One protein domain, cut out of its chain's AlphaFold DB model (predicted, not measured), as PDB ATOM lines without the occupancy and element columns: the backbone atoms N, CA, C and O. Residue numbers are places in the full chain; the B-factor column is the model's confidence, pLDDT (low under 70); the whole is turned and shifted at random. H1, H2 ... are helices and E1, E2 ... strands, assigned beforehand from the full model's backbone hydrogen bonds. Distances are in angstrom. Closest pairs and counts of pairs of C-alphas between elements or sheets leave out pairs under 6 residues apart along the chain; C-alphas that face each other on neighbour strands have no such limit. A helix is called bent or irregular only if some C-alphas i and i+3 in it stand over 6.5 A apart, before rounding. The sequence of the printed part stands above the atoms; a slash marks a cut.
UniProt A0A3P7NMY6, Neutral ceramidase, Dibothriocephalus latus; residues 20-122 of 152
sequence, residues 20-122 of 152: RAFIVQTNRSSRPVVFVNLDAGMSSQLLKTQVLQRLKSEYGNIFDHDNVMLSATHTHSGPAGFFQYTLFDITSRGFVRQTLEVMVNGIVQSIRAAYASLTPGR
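AT A GLANCE: This is residues 20 to 122 of the 152 residues of the protein "Neutral ceramidase" of Dibothriocephalus latus (UniProt A0A3P7NMY6). A small three-stranded sheet has the long helix H3 slanting over E1 and E2 on one face, while H1, kinked near residue 56, packs beside E3 and H3 on the same face. The short helix H2 lies out at one end of the length, reached from E3 through the unnamed stretch 73 to 85. The printed part has 103 residues with three named helices and three named strands, in the order E1, E2, H1, E3, H2, H3; the class is mixed, helices and strands. The sheet is mixed, in the order E1, E2, E3. The whole is compact, with a radius of gyration of the C-alphas of 14.6 A, yet elongated, spanning 46 by 26 by 20 A.

IN THESE COORDINATES: E1, residues 20 to 24, begins at C-alpha 20 (224.392, 141.241, 187.128). E2 is residues 33 to 38, 16.5 A long, and E3 is residues 68 to 72. H3, residues 97 to 116, is 28.2 A long and ends at C-alpha 116 (225.326, 131.034, 196.860). H1, residues 45 to 62, is 19.7 A long, with a kink of 87 degrees near residue 56; it is irregular, C-alphas 58 and 61 being 9.4 A apart. H2, residues 86 to 92, begins at C-alpha 86 (203.120, 141.641, 168.472); it is neither bent nor irregular, but only just: C-alphas 88 and 91 are 6.4 A apart.

HOW THE PARTS SIT: E1 and E2 form an antiparallel hairpin, with N 22 and O 35 at 2.8 A. E2 and E3 are parallel, with N 38 and O 71 at 2.8 A. H1 and H3 on one face of the sheet make two layers, one of helices and one of strands. H3 is on the sheet at a height of 9.9 A, over E1 and E2, and runs slantwise to the strands, at 39 degrees to E1 on the local plane. Its closest C-alphas to E1 are those of Ile 111 and Ala 21, 5.4 A apart. H1 is on the sheet too; its closest C-alphas to E3 are those of Lys 48 and Leu 70, 7.0 A apart. E2, H1 and E3 form a strand-helix-strand unit, two parallel neighbour strands with a helix between them in the chain, whose crossover is right-handed. H1, with residues 47 to 55 alone, touches H3; the closest C-alphas, of Val 51 and Val 104, are 5.4 A apart. They run the same way at a tilt of 37 degrees, only just steep. H2 is not on the sheet and is apart from H1 and H3. Every O i to N i+4 pair is within hydrogen-bond range in H3, 12 of 14 in H1 and 1 of 3 in H2, where 2 of 4 O i to N i+3 pairs are within range.

THE WHOLE: The two C-alphas farthest apart, of Ile 90 and Pro 120, are 46.8 A from each other. The printed part has no cut. The link from E3 to H2 is long, with 13 residues. Mean pLDDT of the printed part is 97.4, and no printed residue is under 70.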
ATOM      1  N   ARG A  20     223.750 140.951 185.838       98.88
ATOM      2  CA  ARG A  20     224.392 141.241 187.128       98.88
ATOM      3  C   ARG A  20     223.338 141.249 188.226       98.88
ATOM      4  O   ARG A  20     222.509 142.153 188.255       98.88
ATOM      5  N   ALA A  21     223.366 140.240 189.093       98.88
ATOM      6  CA  ALA A  21     222.419 140.084 190.189       98.88
ATOM      7  C   ALA A  21     223.024 140.539 191.521       98.88
ATOM      8  O   ALA A  21     224.159 140.204 191.852       98.88
ATOM      9  N   PHE A  22     222.222 141.260 192.295       98.75
ATOM     10  CA  PHE A  22     222.514 141.720 193.642       98.75
ATOM     11  C   PHE A  22     221.398 141.210 194.545       98.75
ATOM     12  O   PHE A  22     220.221 141.443 194.266       98.75
ATOM     13  N   ILE A  23     221.762 140.492 195.604       98.50
ATOM     14  CA  ILE A  23     220.805 139.939 196.562       98.50
ATOM     15  C   ILE A  23     221.103 140.520 197.929       98.50
ATOM     16  O   ILE A  23     222.240 140.478 198.396       98.50
ATOM     17  N   VAL A  24     220.067 141.055 198.563       98.00
ATOM     18  CA  VAL A  24     220.143 141.647 199.894       98.00
ATOM     19  C   VAL A  24     219.176 140.920 200.816       98.00
ATOM     20  O   VAL A  24     218.028 140.660 200.458       98.00
ATOM     21  N   GLN A  25     219.655 140.599 202.014       96.31
ATOM     22  CA  GLN A  25     218.886 140.012 203.106       96.31
ATOM     23  C   GLN A  25     219.296 140.675 204.415       96.31
ATOM     24  O   GLN A  25     220.483 140.876 204.666       96.31
ATOM     25  N   THR A  26     218.322 140.976 205.271       94.44
ATOM     26  CA  THR A  26     218.577 141.528 206.608       94.44
ATOM     27  C   THR A  26     219.251 140.495 207.512       94.44
ATOM     28  O   THR A  26     220.124 140.823 208.309       94.44
ATOM     29  N   ASN A  27     218.842 139.230 207.401       91.50
ATOM     30  CA  ASN A  27     219.432 138.084 208.093       91.50
ATOM     31  C   ASN A  27     219.120 136.772 207.342       91.50
ATOM     32  O   ASN A  27     218.343 136.768 206.387       91.50
ATOM     33  N   ARG A  28     219.692 135.641 207.786       83.94
ATOM     34  CA  ARG A  28     219.552 134.329 207.118       83.94
ATOM     35  C   ARG A  28     218.107 133.828 206.981       83.94
ATOM     36  O   ARG A  28     217.833 133.064 206.064       83.94
ATOM     37  N   SER A  29     217.206 134.249 207.867       87.69
ATOM     38  CA  SER A  29     215.791 133.851 207.846       87.69
ATOM     39  C   SER A  29     214.908 134.846 207.091       87.69
ATOM     40  O   SER A  29     213.736 134.573 206.846       87.69
ATOM     41  N   SER A  30     215.446 136.017 206.740       93.44
ATOM     42  CA  SER A  30     214.702 137.049 206.027       93.44
ATOM     43  C   SER A  30     214.551 136.702 204.551       93.44
ATOM     44  O   SER A  30     215.463 136.181 203.900       93.44
ATOM     45  N   ARG A  31     213.389 137.035 204.001       95.38
ATOM     46  CA  ARG A  31     213.134 136.900 202.574       95.38
ATOM     47  C   ARG A  31     214.097 137.807 201.784       95.38
ATOM     48  O   ARG A  31     214.217 138.980 202.137       95.38
ATOM     49  N   PRO A  32     214.792 137.298 200.747       97.06
ATOM     50  CA  PRO A  32     215.725 138.108 199.970       97.06
ATOM     51  C   PRO A  32     215.002 139.133 199.110       97.06
ATOM     52  O   PRO A  32     213.902 138.864 198.636       97.06
ATOM     53  N   VAL A  33     215.661 140.257 198.844       98.19
ATOM     54  CA  VAL A  33     215.338 141.158 197.732       98.19
ATOM     55  C   VAL A  33     216.419 140.997 196.673       98.19
ATOM     56  O   VAL A  33     217.609 141.035 196.985       98.19
ATOM     57  N   VAL A  34     216.007 140.798 195.425       98.69
ATOM     58  CA  VAL A  34     216.887 140.560 194.283       98.69
ATOM     59  C   VAL A  34     216.728 141.695 193.285       98.69
ATOM     60  O   VAL A  34     215.642 141.913 192.751       98.69
ATOM     61  N   PHE A  35     217.823 142.377 192.979       98.88
ATOM     62  CA  PHE A  35     217.908 143.321 191.874       98.88
ATOM     63  C   PHE A  35     218.843 142.761 190.808       98.88
ATOM     64  O   PHE A  35     219.980 142.401 191.102       98.88
ATOM     65  N   VAL A  36     218.378 142.694 189.565       98.94
ATOM     66  CA  VAL A  36     219.196 142.274 188.428       98.94
ATOM     67  C   VAL A  36     219.265 143.400 187.413       98.94
ATOM     68  O   VAL A  36     218.225 143.882 186.970       98.94
ATOM     69  N   ASN A  37     220.474 143.784 187.008       98.81
ATOM     70  CA  ASN A  37     220.693 144.712 185.904       98.81
ATOM     71  C   ASN A  37     221.220 143.964 184.674       98.81
ATOM     72  O   ASN A  37     222.255 143.292 184.740       98.81
ATOM     73  N   LEU A  38     220.491 144.074 183.566       98.75
ATOM     74  CA  LEU A  38     220.746 143.366 182.317       98.75
ATOM     75  C   LEU A  38     221.380 144.291 181.283       98.75
ATOM     76  O   LEU A  38     220.878 145.386 181.023       98.75
ATOM     77  N   ASP A  39     222.406 143.804 180.592       98.81
ATOM     78  CA  ASP A  39     222.868 144.413 179.346       98.81
ATOM     79  C   ASP A  39     221.894 144.044 178.213       98.81
ATOM     80  O   ASP A  39     222.126 143.140 177.414       98.81
ATOM     81  N   ALA A  40     220.750 144.726 178.180       98.44
ATOM     82  CA  ALA A  40     219.681 144.525 177.208       98.44
ATOM     83  C   ALA A  40     218.975 145.851 176.895       98.44
ATOM     84  O   ALA A  40     219.093 146.827 177.638       98.44
ATOM     85  N   GLY A  41     218.195 145.873 175.813       98.06
ATOM     86  CA  GLY A  41     217.354 147.028 175.494       98.06
ATOM     87  C   GLY A  41     216.246 147.227 176.525       98.06
ATOM     88  O   GLY A  41     215.957 148.346 176.927       98.06
ATOM     89  N   MET A  42     215.617 146.150 176.978       97.88
ATOM     90  CA  MET A  42     214.489 146.194 177.905       97.88
ATOM     91  C   MET A  42     214.392 144.846 178.627       97.88
ATOM     92  O   MET A  42     214.931 143.848 178.148       97.88
ATOM     93  N   SER A  43     213.644 144.795 179.728       96.94
ATOM     94  CA  SER A  43     213.126 143.533 180.269       96.94
ATOM     95  C   SER A  43     211.711 143.310 179.738       96.94
ATOM     96  O   SER A  43     210.870 144.199 179.849       96.94
ATOM     97  N   SER A  44     211.428 142.133 179.173       97.88
ATOM     98  CA  SER A  44     210.075 141.775 178.732       97.88
ATOM     99  C   SER A  44     209.300 141.054 179.841       97.88
ATOM    100  O   SER A  44     209.887 140.443 180.739       97.88
ATOM    101  N   GLN A  45     207.967 141.088 179.770       98.38
ATOM    102  CA  GLN A  45     207.118 140.305 180.674       98.38
ATOM    103  C   GLN A  45     207.383 138.801 180.529       98.38
ATOM    104  O   GLN A  45     207.546 138.118 181.537       98.38
ATOM    105  N   LEU A  46     207.506 138.310 179.290       98.44
ATOM    106  CA  LEU A  46     207.833 136.913 178.997       98.44
ATOM    107  C   LEU A  46     209.117 136.482 179.704       98.44
ATOM    108  O   LEU A  46     209.139 135.465 180.395       98.44
ATOM    109  N   LEU A  47     210.174 137.289 179.563       98.62
ATOM    110  CA  LEU A  47     211.468 137.038 180.183       98.62
ATOM    111  C   LEU A  47     211.336 136.953 181.705       98.62
ATOM    112  O   LEU A  47     211.812 135.996 182.314       98.62
ATOM    113  N   LYS A  48     210.640 137.919 182.319       98.62
ATOM    114  CA  LYS A  48     210.401 137.945 183.765       98.62
ATOM    115  C   LYS A  48     209.662 136.698 184.250       98.62
ATOM    116  O   LYS A  48     210.088 136.085 185.230       98.62
ATOM    117  N   THR A  49     208.588 136.311 183.569       98.69
ATOM    118  CA  THR A  49     207.794 135.128 183.917       98.69
ATOM    119  C   THR A  49     208.615 133.844 183.794       98.69
ATOM    120  O   THR A  49     208.606 133.039 184.721       98.69
ATOM    121  N   GLN A  50     209.379 133.669 182.712       98.69
ATOM    122  CA  GLN A  50     210.209 132.477 182.501       98.69
ATOM    123  C   GLN A  50     211.341 132.358 183.532       98.69
ATOM    124  O   GLN A  50     211.582 131.275 184.066       98.69
ATOM    125  N   VAL A  51     211.994 133.472 183.880       98.81
ATOM    126  CA  VAL A  51     212.996 133.500 184.959       98.81
ATOM    127  C   VAL A  51     212.381 133.053 186.283       98.81
ATOM    128  O   VAL A  51     212.943 132.194 186.957       98.81
ATOM    129  N   LEU A  52     211.217 133.594 186.651       98.75
ATOM    130  CA  LEU A  52     210.563 133.235 187.910       98.75
ATOM    131  C   LEU A  52     210.050 131.796 187.931       98.75
ATOM    132  O   LEU A  52     210.152 131.149 188.966       98.75
ATOM    133  N   GLN A  53     209.565 131.264 186.809       98.62
ATOM    134  CA  GLN A  53     209.207 129.846 186.705       98.62
ATOM    135  C   GLN A  53     210.414 128.948 186.995       98.62
ATOM    136  O   GLN A  53     210.308 127.996 187.769       98.62
ATOM    137  N   ARG A  54     211.578 129.287 186.433       98.69
ATOM    138  CA  ARG A  54     212.810 128.513 186.609       98.69
ATOM    139  C   ARG A  54     213.371 128.637 188.028       98.69
ATOM    140  O   ARG A  54     213.711 127.633 188.647       98.69
ATOM    141  N   LEU A  55     213.354 129.840 188.601       98.62
ATOM    142  CA  LEU A  55     213.719 130.045 190.006       98.62
ATOM    143  C   LEU A  55     212.768 129.312 190.955       98.62
ATOM    144  O   LEU A  55     213.231 128.710 191.916       98.62
ATOM    145  N   LYS A  56     211.461 129.300 190.668       98.25
ATOM    146  CA  LYS A  56     210.479 128.565 191.468       98.25
ATOM    147  C   LYS A  56     210.726 127.059 191.441       98.25
ATOM    148  O   LYS A  56     210.599 126.415 192.477       98.25
ATOM    149  N   SER A  57     211.121 126.500 190.294       98.06
ATOM    150  CA  SER A  57     211.492 125.080 190.222       98.06
ATOM    151  C   SER A  57     212.753 124.732 191.021       98.06
ATOM    152  O   SER A  57     212.867 123.606 191.490       98.06
ATOM    153  N   GLU A  58     213.677 125.682 191.209       97.56
ATOM    154  CA  GLU A  58     214.944 125.455 191.924       97.56
ATOM    155  C   GLU A  58     214.873 125.788 193.423       97.56
ATOM    156  O   GLU A  58     215.506 125.119 194.235       97.56
ATOM    157  N   TYR A  59     214.108 126.815 193.798       97.12
ATOM    158  CA  TYR A  59     214.130 127.423 195.136       97.12
ATOM    159  C   TYR A  59     212.746 127.511 195.793       97.12
ATOM    160  O   TYR A  59     212.589 128.150 196.836       97.12
ATOM    161  N   GLY A  60     211.711 126.917 195.193       96.75
ATOM    162  CA  GLY A  60     210.341 127.017 195.692       96.75
ATOM    163  C   GLY A  60     209.852 128.469 195.727       96.75
ATOM    164  O   GLY A  60     210.007 129.215 194.766       96.75
ATOM    165  N   ASN A  61     209.266 128.891 196.846       95.75
ATOM    166  CA  ASN A  61     208.653 130.221 196.979       95.75
ATOM    167  C   ASN A  61     209.623 131.312 197.479       95.75
ATOM    168  O   ASN A  61     209.185 132.381 197.896       95.75
ATOM    169  N   ILE A  62     210.939 131.063 197.468       97.06
ATOM    170  CA  ILE A  62     211.933 132.061 197.903       97.06
ATOM    171  C   ILE A  62     211.929 133.282 196.969       97.06
ATOM    172  O   ILE A  62     212.037 134.417 197.440       97.06
ATOM    173  N   PHE A  63     211.772 133.060 195.661       98.25
ATOM    174  CA  PHE A  63     211.800 134.092 194.624       98.25
ATOM    175  C   PHE A  63     210.461 134.158 193.883       98.25
ATOM    176  O   PHE A  63     210.024 133.166 193.302       98.25
ATOM    177  N   ASP A  64     209.835 135.334 193.852       97.81
ATOM    178  CA  ASP A  64     208.626 135.590 193.068       97.81
ATOM    179  C   ASP A  64     208.609 137.015 192.476       97.81
ATOM    180  O   ASP A  64     209.647 137.663 192.301       97.81
ATOM    181  N   HIS A  65     207.428 137.473 192.065       97.50
ATOM    182  CA  HIS A  65     207.243 138.783 191.450       97.50
ATOM    183  C   HIS A  65     207.476 139.956 192.409       97.50
ATOM    184  O   HIS A  65     207.897 141.009 191.935       97.50
ATOM    185  N   ASP A  66     207.277 139.772 193.714       98.06
ATOM    186  CA  ASP A  66     207.332 140.850 194.703       98.06
ATOM    187  C   ASP A  66     208.769 141.187 195.102       98.06
ATOM    188  O   ASP A  66     209.079 142.330 195.430       98.06
ATOM    189  N   ASN A  67     209.659 140.191 195.091       98.44
ATOM    190  CA  ASN A  67     211.015 140.340 195.619       98.44
ATOM    191  C   ASN A  67     212.132 140.192 194.582       98.44
ATOM    192  O   ASN A  67     213.304 140.266 194.945       98.44
ATOM    193  N   VAL A  68     211.800 140.005 193.302       98.75
ATOM    194  CA  VAL A  68     212.784 139.979 192.215       98.75
ATOM    195  C   VAL A  68     212.484 141.096 191.223       98.75
ATOM    196  O   VAL A  68     211.450 141.089 190.560       98.75
ATOM    197  N   MET A  69     213.435 141.997 191.021       98.75
ATOM    198  CA  MET A  69     213.378 143.060 190.022       98.75
ATOM    199  C   MET A  69     214.358 142.767 188.884       98.75
ATOM    200  O   MET A  69     215.533 142.499 189.126       98.75
ATOM    201  N   LEU A  70     213.874 142.835 187.640       98.81
ATOM    202  CA  LEU A  70     214.716 142.804 186.443       98.81
ATOM    203  C   LEU A  70     214.710 144.195 185.810       98.81
ATOM    204  O   LEU A  70     213.664 144.671 185.372       98.81
ATOM    205  N   SER A  71     215.876 144.826 185.766       98.69
ATOM    206  CA  SER A  71     216.126 146.098 185.096       98.69
ATOM    207  C   SER A  71     217.039 145.882 183.894       98.69
ATOM    208  O   SER A  71     217.814 144.928 183.857       98.69
ATOM    209  N   ALA A  72     216.958 146.763 182.904       98.50
ATOM    210  CA  ALA A  72     217.817 146.730 181.730       98.50
ATOM    211  C   ALA A  72     218.520 148.077 181.556       98.50
ATOM    212  O   ALA A  72     217.916 149.129 181.746       98.50
ATOM    213  N   THR A  73     219.780 148.039 181.125       98.81
ATOM    214  CA  THR A  73     220.608 149.227 180.849       98.81
ATOM    215  C   THR A  73     220.123 150.059 179.666       98.81
ATOM    216  O   THR A  73     220.610 151.165 179.452       98.81
ATOM    217  N   HIS A  74     219.179 149.534 178.888       98.75
ATOM    218  CA  HIS A  74     218.642 150.163 177.690       98.75
ATOM    219  C   HIS A  74     219.646 150.289 176.533       98.75
ATOM    220  O   HIS A  74     219.525 151.159 175.666       98.75
ATOM    221  N   THR A  75     220.620 149.375 176.455       98.62
ATOM    222  CA  THR A  75     221.492 149.282 175.276       98.62
ATOM    223  C   THR A  75     220.686 148.918 174.030       98.62
ATOM    224  O   THR A  75     219.941 147.942 174.003       98.62
ATOM    225  N   HIS A  76     220.866 149.685 172.957       98.44
ATOM    226  CA  HIS A  76     220.195 149.427 171.681       98.44
ATOM    227  C   HIS A  76     220.927 148.384 170.814       98.44
ATOM    228  O   HIS A  76     220.511 148.108 169.688       98.44
ATOM    229  N   SER A  77     221.996 147.774 171.343       98.06
ATOM    230  CA  SER A  77     222.911 146.879 170.612       98.06
ATOM    231  C   SER A  77     222.827 145.408 171.049       98.06
ATOM    232  O   SER A  77     223.772 144.649 170.854       98.06
ATOM    233  N   GLY A  78     221.713 144.990 171.658       97.56
ATOM    234  CA  GLY A  78     221.435 143.581 171.974       97.56
ATOM    235  C   GLY A  78     220.576 142.871 170.914       97.56
ATOM    236  O   GLY A  78     219.859 143.548 170.166       97.56
ATOM    237  N   PRO A  79     220.593 141.525 170.847       97.31
ATOM    238  CA  PRO A  79     219.687 140.759 169.989       97.31
ATOM    239  C   PRO A  79     218.216 140.975 170.388       97.31
ATOM    240  O   PRO A  79     217.921 141.352 171.519       97.31
ATOM    241  N   ALA A  80     217.298 140.778 169.441       97.44
ATOM    242  CA  ALA A  80     215.853 140.950 169.622       97.44
ATOM    243  C   ALA A  80     215.122 139.596 169.767       97.44
ATOM    244  O   ALA A  80     215.768 138.558 169.917       97.44
ATOM    245  N   GLY A  81     213.785 139.599 169.718       97.44
ATOM    246  CA  GLY A  81     212.986 138.365 169.649       97.44
ATOM    247  C   GLY A  81     212.738 137.664 170.989       97.44
ATOM    248  O   GLY A  81     212.602 136.447 171.027       97.44
ATOM    249  N   PHE A  82     212.688 138.408 172.096       98.00
ATOM    250  CA  PHE A  82     212.414 137.879 173.444       98.00
ATOM    251  C   PHE A  82     211.143 138.474 174.083       98.00
ATOM    252  O   PHE A  82     210.969 138.447 175.305       98.00
ATOM    253  N   PHE A  83     210.250 139.038 173.269       98.12
ATOM    254  CA  PHE A  83     208.953 139.575 173.684       98.12
ATOM    255  C   PHE A  83     207.809 138.652 173.248       98.12
ATOM    256  O   PHE A  83     207.991 137.803 172.388       98.12
ATOM    257  N   GLN A  84     206.639 138.816 173.876       97.00
ATOM    258  CA  GLN A  84     205.405 138.076 173.556       97.00
ATOM    259  C   GLN A  84     204.350 138.928 172.836       97.00
ATOM    260  O   GLN A  84     203.329 138.409 172.400       97.00
ATOM    261  N   TYR A  85     204.536 140.250 172.803       97.44
ATOM    262  CA  TYR A  85     203.552 141.178 172.255       97.44
ATOM    263  C   TYR A  85     203.932 141.560 170.831       97.44
ATOM    264  O   TYR A  85     205.049 142.025 170.597       97.44
ATOM    265  N   THR A  86     202.960 141.461 169.922       96.44
ATOM    266  CA  THR A  86     203.120 141.641 168.472       96.44
ATOM    267  C   THR A  86     203.882 142.905 168.088       96.44
ATOM    268  O   THR A  86     204.712 142.865 167.186       96.44
ATOM    269  N   LEU A  87     203.656 144.021 168.794       96.81
ATOM    270  CA  LEU A  87     204.339 145.292 168.528       96.81
ATOM    271  C   LEU A  87     205.868 145.140 168.489       96.81
ATOM    272  O   LEU A  87     206.534 145.726 167.637       96.81
ATOM    273  N   PHE A  88     206.422 144.340 169.397       95.88
ATOM    274  CA  PHE A  88     207.862 144.138 169.522       95.88
ATOM    275  C   PHE A  88     208.403 143.086 168.552       95.88
ATOM    276  O   PHE A  88     209.600 143.083 168.264       95.88
ATOM    277  N   ASP A  89     207.537 142.232 168.008       93.19
ATOM    278  CA  ASP A  89     207.913 141.201 167.045       93.19
ATOM    279  C   ASP A  89     208.106 141.760 165.636       93.19
ATOM    280  O   ASP A  89     208.956 141.253 164.906       93.19
ATOM    281  N   ILE A  90     207.387 142.827 165.267       92.88
ATOM    282  CA  ILE A  90     207.412 143.402 163.910       92.88
ATOM    283  C   ILE A  90     208.848 143.712 163.468       92.88
ATOM    284  O   ILE A  90     209.312 143.209 162.447       92.88
ATOM    285  N   THR A  91     209.586 144.493 164.259       93.31
ATOM    286  CA  THR A  91     210.976 144.861 163.932       93.31
ATOM    287  C   THR A  91     212.000 143.833 164.411       93.31
ATOM    288  O   THR A  91     213.137 143.847 163.948       93.31
ATOM    289  N   SER A  92     211.594 142.894 165.276       93.81
ATOM    290  CA  SER A  92     212.408 141.726 165.649       93.81
ATOM    291  C   SER A  92     212.369 140.609 164.602       93.81
ATOM    292  O   SER A  92     213.164 139.677 164.697       93.81
ATOM    293  N   ARG A  93     211.469 140.700 163.610       94.12
ATOM    294  CA  ARG A  93     211.138 139.630 162.653       94.12
ATOM    295  C   ARG A  93     210.643 138.354 163.347       94.12
ATOM    296  O   ARG A  93     210.924 137.244 162.904       94.12
ATOM    297  N   GLY A  94     209.882 138.537 164.425       95.88
ATOM    298  CA  GLY A  94     209.295 137.467 165.222       95.88
ATOM    299  C   GLY A  94     210.097 137.073 166.463       95.88
ATOM    300  O   GLY A  94     211.089 137.699 166.847       95.88
ATOM    301  N   PHE A  95     209.618 136.004 167.095       97.62
ATOM    302  CA  PHE A  95     210.181 135.431 168.308       97.62
ATOM    303  C   PHE A  95     211.398 134.546 168.008       97.62
ATOM    304  O   PHE A  95     211.356 133.674 167.139       97.62
ATOM    305  N   VAL A  96     212.471 134.717 168.783       97.56
ATOM    306  CA  VAL A  96     213.716 133.951 168.671       97.56
ATOM    307  C   VAL A  96     213.952 133.206 169.979       97.56
ATOM    308  O   VAL A  96     214.507 133.741 170.943       97.56
ATOM    309  N   ARG A  97     213.550 131.932 170.007       97.88
ATOM    310  CA  ARG A  97     213.631 131.087 171.208       97.88
ATOM    311  C   ARG A  97     215.037 131.036 171.796       97.88
ATOM    312  O   ARG A  97     215.185 131.120 173.010       97.88
ATOM    313  N   GLN A  98     216.062 130.932 170.952       98.31
ATOM    314  CA  GLN A  98     217.453 130.894 171.393       98.31
ATOM    315  C   GLN A  98     217.813 132.144 172.201       98.31
ATOM    316  O   GLN A  98     218.437 132.007 173.248       98.31
ATOM    317  N   THR A  99     217.378 133.335 171.769       98.06
ATOM    318  CA  THR A  99     217.615 134.589 172.496       98.06
ATOM    319  C   THR A  99     216.941 134.566 173.864       98.06
ATOM    320  O   THR A  99     217.583 134.880 174.864       98.06
ATOM    321  N   LEU A 100     215.669 134.157 173.934       98.62
ATOM    322  CA  LEU A 100     214.964 134.075 175.213       98.62
ATOM    323  C   LEU A 100     215.660 133.097 176.171       98.62
ATOM    324  O   LEU A 100     215.939 133.459 177.311       98.62
ATOM    325  N   GLU A 101     215.963 131.882 175.715       98.69
ATOM    326  CA  GLU A 101     216.547 130.831 176.555       98.69
ATOM    327  C   GLU A 101     217.921 131.235 177.103       98.69
ATOM    328  O   GLU A 101     218.178 131.062 178.295       98.69
ATOM    329  N   VAL A 102     218.805 131.821 176.282       98.44
ATOM    330  CA  VAL A 102     220.122 132.267 176.778       98.44
ATOM    331  C   VAL A 102     219.997 133.413 177.779       98.44
ATOM    332  O   VAL A 102     220.739 133.435 178.761       98.44
ATOM    333  N   MET A 103     219.039 134.328 177.588       98.75
ATOM    334  CA  MET A 103     218.770 135.395 178.554       98.75
ATOM    335  C   MET A 103     218.234 134.828 179.871       98.75
ATOM    336  O   MET A 103     218.772 135.150 180.927       98.75
ATOM    337  N   VAL A 104     217.227 133.946 179.829       98.88
ATOM    338  CA  VAL A 104     216.675 133.289 181.027       98.88
ATOM    339  C   VAL A 104     217.773 132.542 181.783       98.88
ATOM    340  O   VAL A 104     217.938 132.746 182.985       98.88
ATOM    341  N   ASN A 105     218.564 131.725 181.082       98.88
ATOM    342  CA  ASN A 105     219.638 130.944 181.691       98.88
ATOM    343  C   ASN A 105     220.716 131.839 182.316       98.88
ATOM    344  O   ASN A 105     221.114 131.592 183.453       98.88
ATOM    345  N   GLY A 106     221.146 132.902 181.626       98.81
ATOM    346  CA  GLY A 106     222.128 133.850 182.161       98.81
ATOM    347  C   GLY A 106     221.628 134.588 183.407       98.81
ATOM    348  O   GLY A 106     222.378 134.766 184.369       98.81
ATOM    349  N   ILE A 107     220.345 134.960 183.437       98.88
ATOM    350  CA  ILE A 107     219.728 135.610 184.600       98.88
ATOM    351  C   ILE A 107     219.674 134.659 185.788       98.88
ATOM    352  O   ILE A 107     220.188 134.990 186.859       98.88
ATOM    353  N   VAL A 108     219.116 133.462 185.596       98.88
ATOM    354  CA  VAL A 108     219.025 132.437 186.644       98.88
ATOM    355  C   VAL A 108     220.413 132.081 187.173       98.88
ATOM    356  O   VAL A 108     220.601 132.002 188.384       98.88
ATOM    357  N   GLN A 109     221.410 131.952 186.293       98.88
ATOM    358  CA  GLN A 109     222.793 131.692 186.686       98.88
ATOM    359  C   GLN A 109     223.371 132.821 187.547       98.88
ATOM    360  O   GLN A 109     223.986 132.539 188.573       98.88
ATOM    361  N   SER A 110     223.163 134.087 187.171       98.88
ATOM    362  CA  SER A 110     223.654 135.222 187.963       98.88
ATOM    363  C   SER A 110     222.997 135.296 189.347       98.88
ATOM    364  O   SER A 110     223.688 135.535 190.335       98.88
ATOM    365  N   ILE A 111     221.692 135.009 189.442       98.88
ATOM    366  CA  ILE A 111     220.961 134.951 190.717       98.88
ATOM    367  C   ILE A 111     221.472 133.789 191.569       98.88
ATOM    368  O   ILE A 111     221.751 133.982 192.749       98.88
ATOM    369  N   ARG A 112     221.661 132.603 190.977       98.69
ATOM    370  CA  ARG A 112     222.236 131.434 191.658       98.69
ATOM    371  C   ARG A 112     223.612 131.753 192.236       98.69
ATOM    372  O   ARG A 112     223.856 131.464 193.403       98.69
ATOM    373  N   ALA A 113     224.488 132.359 191.436       98.69
ATOM    374  CA  ALA A 113     225.826 132.740 191.873       98.69
ATOM    375  C   ALA A 113     225.771 133.730 193.046       98.69
ATOM    376  O   ALA A 113     226.399 133.482 194.070       98.69
ATOM    377  N   ALA A 114     224.964 134.791 192.930       98.50
ATOM    378  CA  ALA A 114     224.807 135.792 193.984       98.50
ATOM    379  C   ALA A 114     224.202 135.213 195.275       98.50
ATOM    380  O   ALA A 114     224.622 135.575 196.372       98.50
ATOM    381  N   TYR A 115     223.233 134.299 195.157       97.62
ATOM    382  CA  TYR A 115     222.588 133.666 196.307       97.62
ATOM    383  C   TYR A 115     223.535 132.712 197.040       97.62
ATOM    384  O   TYR A 115     223.602 132.721 198.268       97.62
ATOM    385  N   ALA A 116     224.322 131.932 196.294       97.62
ATOM    386  CA  ALA A 116     225.326 131.034 196.860       97.62
ATOM    387  C   ALA A 116     226.487 131.781 197.541       97.62
ATOM    388  O   ALA A 116     227.119 131.235 198.442       97.62
ATOM    389  N   SER A 117     226.765 133.023 197.134       97.06
ATOM    390  CA  SER A 117     227.860 133.843 197.663       97.06
ATOM    391  C   SER A 117     227.428 134.854 198.731       97.06
ATOM    392  O   SER A 117     228.140 135.833 198.967       97.06
ATOM    393  N   LEU A 118     226.257 134.682 199.353       96.44
ATOM    394  CA  LEU A 118     225.788 135.588 200.403       96.44
ATOM    395  C   LEU A 118     226.769 135.633 201.582       96.44
ATOM    396  O   LEU A 118     227.135 134.610 202.160       96.44
ATOM    397  N   THR A 119     227.145 136.845 201.979       96.06
ATOM    398  CA  THR A 119     228.066 137.104 203.089       96.06
ATOM    399  C   THR A 119     227.592 138.313 203.900       96.06
ATOM    400  O   THR A 119     226.972 139.214 203.326       96.06
ATOM    401  N   PRO A 120     227.865 138.382 205.219       96.56
ATOM    402  CA  PRO A 120     227.627 139.593 205.996       96.56
ATOM    403  C   PRO A 120     228.348 140.802 205.391       96.56
ATOM    404  O   PRO A 120     229.501 140.704 204.966       96.56
ATOM    405  N   GLY A 121     227.675 141.950 205.377       95.12
ATOM    406  CA  GLY A 121     228.197 143.173 204.780       95.12
ATOM    407  C   GLY A 121     227.396 144.405 205.189       95.12
ATOM    408  O   GLY A 121     226.475 144.330 206.000       95.12
ATOM    409  N   ARG A 122     227.771 145.556 204.629       96.19
ATOM    410  CA  ARG A 122     227.092 146.841 204.832       96.19
ATOM    411  C   ARG A 122     226.775 147.459 203.477       96.19
ATOM    412  O   ARG A 122     227.587 147.360 202.562       96.19
TER     413      ARG A 122